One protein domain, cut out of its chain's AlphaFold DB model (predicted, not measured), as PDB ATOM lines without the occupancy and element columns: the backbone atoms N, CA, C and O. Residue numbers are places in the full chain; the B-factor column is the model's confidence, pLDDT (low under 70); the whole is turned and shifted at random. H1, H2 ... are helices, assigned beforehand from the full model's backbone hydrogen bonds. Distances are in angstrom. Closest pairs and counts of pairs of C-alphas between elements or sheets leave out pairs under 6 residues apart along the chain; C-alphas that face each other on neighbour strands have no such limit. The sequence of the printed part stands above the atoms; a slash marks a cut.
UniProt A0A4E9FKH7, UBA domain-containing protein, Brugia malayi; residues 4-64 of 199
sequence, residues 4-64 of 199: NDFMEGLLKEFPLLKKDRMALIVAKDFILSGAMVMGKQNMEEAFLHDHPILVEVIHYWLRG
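What this domain is: This is residues 4 to 64 of the 199 residues of the protein "UBA domain-containing protein" of Brugia malayi (UniProt A0A4E9FKH7). One long helix, H3, runs through the middle of a loose zigzag of helices: at its first end the short H2 turns the chain and H1 folds back near H3, while at its last end H4 folds back on it as a helical hairpin. H5 then leads away from H4, and residues 57 to 64, of which 57 to 62 belong to H5, stick out. The printed part has 61 residues with five named helices, H1 to H5 in order, and no named strand: all helix. It is loose, with a radius of gyration of the C-alphas of 13.4 A, and elongated, spanning 41 by 24 by 18 A.

How they stand to each other: H3, residues 21 to 37, touches H4, residues 43 to 50, with its residues 32 to 36 alone; the closest C-alphas, of Met 36 and Glu 44, are 5.8 A apart. This hairpin runs opposite ways at a tilt of 38 degrees, only just steep. H2, residues 15 to 18, and H3 only just touch, with 3 pairs of C-alphas within 8 A, and only at the corner, Leu 17 to Leu 24 being the closest C-alphas at 6.0 A. H1, residues 4 to 13, is close to H3 but not clearly touching: the closest C-alphas, of Met 7 and Lys 28, are 7.8 A apart. H5, residues 52 to 62, is close to H4 but not clearly touching, its Val 55 C-alpha 6.6 A from that of Leu 48, the closest pair. H3 and H5 are apart. In H1, H3, H4 and H5 every O i to N i+4 pair is within hydrogen-bond range; H2 is too short for one.

Where its parts are: H3, residues 21 to 37, is 24.5 A long from first to last C-alpha, H5, 52 to 62, 15.4 A, H1, 4 to 13, 14.3 A, H4, 43 to 50, 10.4 A, and H2, 15 to 18, 5.9 A. C-alpha 4 is at (138.084, 137.957, 194.835), C-alpha 21 at (152.130, 142.218, 203.297) and C-alpha 62 at (159.888, 120.193, 183.982).

The domain as a whole: The two C-alphas farthest apart, of Lys 12 and Gly 64, are 41.9 A apart. The printed part has no cut, and the four links between helices are tight. Residues 39 to 42 have pLDDT under 70.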
ATOM      1  N   ASN A   4     138.395 136.814 193.986       78.69
ATOM      2  CA  ASN A   4     138.084 137.957 194.835       78.69
ATOM      3  C   ASN A   4     137.178 137.554 196.008       78.69
ATOM      4  O   ASN A   4     137.477 137.929 197.136       78.69
ATOM      5  N   ASP A   5     136.165 136.714 195.770       83.44
ATOM      6  CA  ASP A   5     135.253 136.229 196.818       83.44
ATOM      7  C   ASP A   5     136.007 135.422 197.886       83.44
ATOM      8  O   ASP A   5     135.761 135.561 199.084       83.44
ATOM      9  N   PHE A   6     136.957 134.585 197.455       84.25
ATOM     10  CA  PHE A   6     137.792 133.816 198.378       84.25
ATOM     11  C   PHE A   6     138.699 134.733 199.207       84.25
ATOM     12  O   PHE A   6     138.787 134.578 200.424       84.25
ATOM     13  N   MET A   7     139.338 135.719 198.570       88.50
ATOM     14  CA  MET A   7     140.177 136.693 199.272       88.50
ATOM     15  C   MET A   7     139.378 137.549 200.259       88.50
ATOM     16  O   MET A   7     139.868 137.826 201.350       88.50
ATOM     17  N   GLU A   8     138.157 137.960 199.919       90.19
ATOM     18  CA  GLU A   8     137.286 138.682 200.851       90.19
ATOM     19  C   GLU A   8     136.896 137.824 202.054       90.19
ATOM     20  O   GLU A   8     136.963 138.309 203.186       90.19
ATOM     21  N   GLY A   9     136.559 136.548 201.833       91.12
ATOM     22  CA  GLY A   9     136.317 135.588 202.910       91.12
ATOM     23  C   GLY A   9     137.527 135.452 203.835       91.12
ATOM     24  O   GLY A   9     137.407 135.637 205.046       91.12
ATOM     25  N   LEU A  10     138.712 135.254 203.252       89.69
ATOM     26  CA  LEU A  10     139.966 135.118 203.992       89.69
ATOM     27  C   LEU A  10     140.293 136.375 204.809       89.69
ATOM     28  O   LEU A  10     140.713 136.285 205.957       89.69
ATOM     29  N   LEU A  11     140.067 137.566 204.251       93.00
ATOM     30  CA  LEU A  11     140.319 138.834 204.938       93.00
ATOM     31  C   LEU A  11     139.270 139.176 206.001       93.00
ATOM     32  O   LEU A  11     139.544 140.006 206.873       93.00
ATOM     33  N   LYS A  12     138.075 138.584 205.922       94.12
ATOM     34  CA  LYS A  12     137.049 138.682 206.963       94.12
ATOM     35  C   LYS A  12     137.396 137.791 208.153       94.12
ATOM     36  O   LYS A  12     137.234 138.223 209.290       94.12
ATOM     37  N   GLU A  13     137.877 136.583 207.883       95.25
ATOM     38  CA  GLU A  13     138.266 135.611 208.906       95.25
ATOM     39  C   GLU A  13     139.608 135.970 209.563       95.25
ATOM     40  O   GLU A  13     139.745 135.919 210.784       95.25
ATOM     41  N   PHE A  14     140.567 136.457 208.770       94.50
ATOM     42  CA  PHE A  14     141.907 136.842 209.211       94.50
ATOM     43  C   PHE A  14     142.187 138.324 208.909       94.50
ATOM     44  O   PHE A  14     142.993 138.655 208.034       94.50
ATOM     45  N   PRO A  15     141.579 139.274 209.643       92.44
ATOM     46  CA  PRO A  15     141.727 140.706 209.367       92.44
ATOM     47  C   PRO A  15     143.161 141.221 209.559       92.44
ATOM     48  O   PRO A  15     143.557 142.207 208.932       92.44
ATOM     49  N   LEU A  16     143.961 140.552 210.396       93.56
ATOM     50  CA  LEU A  16     145.376 140.880 210.597       93.56
ATOM     51  C   LEU A  16     146.233 140.586 209.361       93.56
ATOM     52  O   LEU A  16     147.257 141.244 209.186       93.56
ATOM     53  N   LEU A  17     145.784 139.705 208.460       91.81
ATOM     54  CA  LEU A  17     146.474 139.412 207.202       91.81
ATOM     55  C   LEU A  17     146.631 140.666 206.328       91.81
ATOM     56  O   LEU A  17     147.601 140.792 205.595       91.81
ATOM     57  N   LYS A  18     145.733 141.655 206.460       90.19
ATOM     58  CA  LYS A  18     145.868 142.953 205.770       90.19
ATOM     59  C   LYS A  18     147.123 143.726 206.183       90.19
ATOM     60  O   LYS A  18     147.582 144.576 205.427       90.19
ATOM     61  N   LYS A  19     147.628 143.486 207.396       93.44
ATOM     62  CA  LYS A  19     148.797 144.176 207.956       93.44
ATOM     63  C   LYS A  19     150.103 143.457 207.620       93.44
ATOM     64  O   LYS A  19     151.144 144.103 207.594       93.44
ATOM     65  N   ASP A  20     150.042 142.158 207.332       94.81
ATOM     66  CA  ASP A  20     151.191 141.369 206.896       94.81
ATOM     67  C   ASP A  20     151.219 141.264 205.368       94.81
ATOM     68  O   ASP A  20     150.571 140.421 204.743       94.81
ATOM     69  N   ARG A  21     152.001 142.152 204.753       91.62
ATOM     70  CA  ARG A  21     152.130 142.218 203.297       91.62
ATOM     71  C   ARG A  21     152.727 140.940 202.706       91.62
ATOM     72  O   ARG A  21     152.326 140.565 201.608       91.62
ATOM     73  N   MET A  22     153.665 140.295 203.399       91.75
ATOM     74  CA  MET A  22     154.328 139.095 202.887       91.75
ATOM     75  C   MET A  22     153.374 137.910 202.915       91.75
ATOM     76  O   MET A  22     153.193 137.254 201.891       91.75
ATOM     77  N   ALA A  23     152.693 137.693 204.040       91.38
ATOM     78  CA  ALA A  23     151.690 136.641 204.145       91.38
ATOM     79  C   ALA A  23     150.537 136.849 203.149       91.38
ATOM     80  O   ALA A  23     150.050 135.890 202.553       91.38
ATOM     81  N   LEU A  24     150.133 138.100 202.905       90.19
ATOM     82  CA  LEU A  24     149.098 138.415 201.922       90.19
ATOM     83  C   LEU A  24     149.525 138.099 200.481       90.19
ATOM     84  O   LEU A  24     148.690 137.654 199.693       90.19
ATOM     85  N   ILE A  25     150.789 138.348 200.126       89.50
ATOM     86  CA  ILE A  25     151.341 137.976 198.814       89.50
ATOM     87  C   ILE A  25     151.338 136.453 198.680       89.50
ATOM     88  O   ILE A  25     150.723 135.936 197.757       89.50
ATOM     89  N   VAL A  26     151.884 135.733 199.664       90.19
ATOM     90  CA  VAL A  26     151.911 134.261 199.658       90.19
ATOM     91  C   VAL A  26     150.503 133.667 199.526       90.19
ATOM     92  O   VAL A  26     150.297 132.735 198.753       90.19
ATOM     93  N   ALA A  27     149.513 134.222 200.229       89.06
ATOM     94  CA  ALA A  27     148.127 133.766 200.128       89.06
ATOM     95  C   ALA A  27     147.543 133.959 198.716       89.06
ATOM     96  O   ALA A  27     146.839 133.082 198.215       89.06
ATOM     97  N   LYS A  28     147.843 135.086 198.058       86.00
ATOM     98  CA  LYS A  28     147.411 135.345 196.675       86.00
ATOM     99  C   LYS A  28     148.079 134.392 195.690       86.00
ATOM    100  O   LYS A  28     147.382 133.802 194.866       86.00
ATOM    101  N   ASP A  29     149.387 134.212 195.824       86.75
ATOM    102  CA  ASP A  29     150.192 133.350 194.958       86.75
ATOM    103  C   ASP A  29     149.750 131.886 195.093       86.75
ATOM    104  O   ASP A  29     149.649 131.167 194.098       86.75
ATOM    105  N   PHE A  30     149.386 131.453 196.306       86.00
ATOM    106  CA  PHE A  30     148.816 130.130 196.562       86.00
ATOM    107  C   PHE A  30     147.493 129.911 195.818       86.00
ATOM    108  O   PHE A  30     147.308 128.880 195.171       86.00
ATOM    109  N   ILE A  31     146.578 130.884 195.863       83.69
ATOM    110  CA  ILE A  31     145.292 130.796 195.154       83.69
ATOM    111  C   ILE A  31     145.513 130.737 193.644       83.69
ATOM    112  O   ILE A  31     144.867 129.941 192.963       83.69
ATOM    113  N   LEU A  32     146.416 131.572 193.127       82.00
ATOM    114  CA  LEU A  32     146.712 131.645 191.700       82.00
ATOM    115  C   LEU A  32     147.360 130.346 191.200       82.00
ATOM    116  O   LEU A  32     146.909 129.776 190.207       82.00
ATOM    117  N   SER A  33     148.330 129.816 191.951       81.19
ATOM    118  CA  SER A  33     148.989 128.534 191.665       81.19
ATOM    119  C   SER A  33     148.008 127.361 191.737       81.19
ATOM    120  O   SER A  33     147.948 126.532 190.832       81.19
ATOM    121  N   GLY A  34     147.178 127.303 192.784       78.44
ATOM    122  CA  GLY A  34     146.166 126.258 192.936       78.44
ATOM    123  C   GLY A  34     145.116 126.288 191.822       78.44
ATOM    124  O   GLY A  34     144.663 125.239 191.366       78.44
ATOM    125  N   ALA A  35     144.744 127.476 191.344       75.06
ATOM    126  CA  ALA A  35     143.815 127.615 190.230       75.06
ATOM    127  C   ALA A  35     144.414 127.182 188.884       75.06
ATOM    128  O   ALA A  35     143.698 126.549 188.106       75.06
ATOM    129  N   MET A  36     145.702 127.464 188.647       76.44
ATOM    130  CA  MET A  36     146.443 126.964 187.484       76.44
ATOM    131  C   MET A  36     146.453 125.428 187.466       76.44
ATOM    132  O   MET A  36     146.077 124.822 186.467       76.44
ATOM    133  N   VAL A  37     146.803 124.788 188.587       77.69
ATOM    134  CA  VAL A  37     146.863 123.316 188.686       77.69
ATOM    135  C   VAL A  37     145.482 122.670 188.527       77.69
ATOM    136  O   VAL A  37     145.356 121.623 187.899       77.69
ATOM    137  N   MET A  38     144.429 123.294 189.061       78.25
ATOM    138  CA  MET A  38     143.054 122.789 188.950       78.25
ATOM    139  C   MET A  38     142.374 123.094 187.602       78.25
ATOM    140  O   MET A  38     141.211 122.726 187.431       78.25
ATOM    141  N   GLY A  39     143.039 123.777 186.663       67.75
ATOM    142  CA  GLY A  39     142.486 124.070 185.334       67.75
ATOM    143  C   GLY A  39     141.232 124.953 185.357       67.75
ATOM    144  O   GLY A  39     140.343 124.804 184.516       67.75
ATOM    145  N   LYS A  40     141.106 125.856 186.341       68.00
ATOM    146  CA  LYS A  40     139.981 126.804 186.381       68.00
ATOM    147  C   LYS A  40     140.185 127.870 185.299       68.00
ATOM    148  O   LYS A  40     141.222 128.527 185.263       68.00
ATOM    149  N   GLN A  41     139.184 128.020 184.430       64.38
ATOM    150  CA  GLN A  41     139.233 128.843 183.214       64.38
ATOM    151  C   GLN A  41     139.829 130.246 183.448       64.38
ATOM    152  O   GLN A  41     139.483 130.927 184.414       64.38
ATOM    153  N   ASN A  42     140.684 130.675 182.511       65.94
ATOM    154  CA  ASN A  42     141.272 132.018 182.379       65.94
ATOM    155  C   ASN A  42     142.249 132.466 183.485       65.94
ATOM    156  O   ASN A  42     142.588 133.645 183.552       65.94
ATOM    157  N   MET A  43     142.726 131.563 184.350       71.25
ATOM    158  CA  MET A  43     143.749 131.908 185.355       71.25
ATOM    159  C   MET A  43     145.190 131.654 184.901       71.25
ATOM    160  O   MET A  43     146.116 132.116 185.562       71.25
ATOM    161  N   GLU A  44     145.382 130.988 183.762       72.25
ATOM    162  CA  GLU A  44     146.702 130.768 183.160       72.25
ATOM    163  C   GLU A  44     147.354 132.102 182.781       72.25
ATOM    164  O   GLU A  44     148.432 132.414 183.271       72.25
ATOM    165  N   GLU A  45     146.666 132.950 182.009       76.88
ATOM    166  CA  GLU A  45     147.186 134.268 181.608       76.88
ATOM    167  C   GLU A  45     147.525 135.159 182.810       76.88
ATOM    168  O   GLU A  45     148.555 135.831 182.817       76.88
ATOM    169  N   ALA A  46     146.694 135.122 183.857       77.81
ATOM    170  CA  ALA A  46     146.942 135.861 185.092       77.81
ATOM    171  C   ALA A  46     148.184 135.339 185.835       77.81
ATOM    172  O   ALA A  46     148.973 136.137 186.330       77.81
ATOM    173  N   PHE A  47     148.390 134.019 185.880       82.00
ATOM    174  CA  PHE A  47     149.587 133.419 186.472       82.00
ATOM    175  C   PHE A  47     150.854 133.759 185.679       82.00
ATOM    176  O   PHE A  47     151.862 134.126 186.280       82.00
ATOM    177  N   LEU A  48     150.800 133.704 184.342       82.00
ATOM    178  CA  LEU A  48     151.925 134.107 183.494       82.00
ATOM    179  C   LEU A  48     152.285 135.587 183.683       82.00
ATOM    180  O   LEU A  48     153.467 135.926 183.730       82.00
ATOM    181  N   HIS A  49     151.279 136.455 183.793       83.94
ATOM    182  CA  HIS A  49     151.483 137.887 183.994       83.94
ATOM    183  C   HIS A  49     152.051 138.207 185.384       83.94
ATOM    184  O   HIS A  49     153.000 138.982 185.498       83.94
ATOM    185  N   ASP A  50     151.487 137.616 186.440       82.44
ATOM    186  CA  ASP A  50     151.848 137.951 187.820       82.44
ATOM    187  C   ASP A  50     153.149 137.249 188.270       82.44
ATOM    188  O   ASP A  50     153.873 137.780 189.117       82.44
ATOM    189  N   HIS A  51     153.501 136.097 187.674       85.81
ATOM    190  CA  HIS A  51     154.684 135.307 188.042       85.81
ATOM    191  C   HIS A  51     155.525 134.801 186.852       85.81
ATOM    192  O   HIS A  51     155.797 133.599 186.751       85.81
ATOM    193  N   PRO A  52     156.054 135.685 185.988       86.44
ATOM    194  CA  PRO A  52     156.812 135.276 184.801       86.44
ATOM    195  C   PRO A  52     158.069 134.455 185.140       86.44
ATOM    196  O   PRO A  52     158.359 133.457 184.488       86.44
ATOM    197  N   ILE A  53     158.783 134.814 186.212       88.19
ATOM    198  CA  ILE A  53     159.985 134.084 186.654       88.19
ATOM    199  C   ILE A  53     159.618 132.692 187.185       88.19
ATOM    200  O   ILE A  53     160.334 131.724 186.946       88.19
ATOM    201  N   LEU A  54     158.495 132.571 187.901       83.94
ATOM    202  CA  LEU A  54     158.063 131.282 188.439       83.94
ATOM    203  C   LEU A  54     157.714 130.312 187.308       83.94
ATOM    204  O   LEU A  54     158.025 129.130 187.411       83.94
ATOM    205  N   VAL A  55     157.142 130.814 186.210       83.81
ATOM    206  CA  VAL A  55     156.914 130.026 184.992       83.81
ATOM    207  C   VAL A  55     158.232 129.491 184.438       83.81
ATOM    208  O   VAL A  55     158.318 128.297 184.169       83.81
ATOM    209  N   GLU A  56     159.274 130.319 184.319       83.69
ATOM    210  CA  GLU A  56     160.593 129.868 183.847       83.69
ATOM    211  C   GLU A  56     161.206 128.802 184.762       83.69
ATOM    212  O   GLU A  56     161.743 127.801 184.283       83.69
ATOM    213  N   VAL A  57     161.089 128.984 186.078       85.69
ATOM    214  CA  VAL A  57     161.567 128.023 187.079       85.69
ATOM    215  C   VAL A  57     160.814 126.695 186.971       85.69
ATOM    216  O   VAL A  57     161.443 125.637 186.945       85.69
ATOM    217  N   ILE A  58     159.486 126.732 186.834       84.19
ATOM    218  CA  ILE A  58     158.667 125.540 186.589       84.19
ATOM    219  C   ILE A  58     159.105 124.870 185.285       84.19
ATOM    220  O   ILE A  58     159.304 123.659 185.252       84.19
ATOM    221  N   HIS A  59     159.328 125.641 184.221       83.50
ATOM    222  CA  HIS A  59     159.784 125.119 182.934       83.50
ATOM    223  C   HIS A  59     161.161 124.447 183.037       83.50
ATOM    224  O   HIS A  59     161.398 123.406 182.421       83.50
ATOM    225  N   TYR A  60     162.064 125.017 183.838       85.25
ATOM    226  CA  TYR A  60     163.364 124.434 184.150       85.25
ATOM    227  C   TYR A  60     163.223 123.114 184.917       85.25
ATOM    228  O   TYR A  60     163.861 122.129 184.545       85.25
ATOM    229  N   TRP A  61     162.357 123.054 185.932       85.88
ATOM    230  CA  TRP A  61     162.084 121.819 186.675       85.88
ATOM    231  C   TRP A  61     161.472 120.734 185.787       85.88
ATOM    232  O   TRP A  61     161.886 119.578 185.843       85.88
ATOM    233  N   LEU A  62     160.543 121.113 184.910       82.31
ATOM    234  CA  LEU A  62     159.888 120.193 183.982       82.31
ATOM    235  C   LEU A  62     160.807 119.712 182.853       82.31
ATOM    236  O   LEU A  62     160.521 118.687 182.245       82.31
ATOM    237  N   ARG A  63     161.940 120.375 182.593       81.81
ATOM    238  CA  ARG A  63     162.907 119.949 181.564       81.81
ATOM    239  C   ARG A  63     163.476 118.548 181.819       81.81
ATOM    240  O   ARG A  63     163.844 117.864 180.867       81.81
ATOM    241  N   GLY A  64     163.571 118.138 183.085       74.06
ATOM    242  CA  GLY A  64     164.007 116.794 183.481       74.06
ATOM    243  C   GLY A  64     162.874 115.768 183.551       74.06
ATOM    244  O   GLY A  64     163.137 114.580 183.723       74.06
TER     245      GLY A  64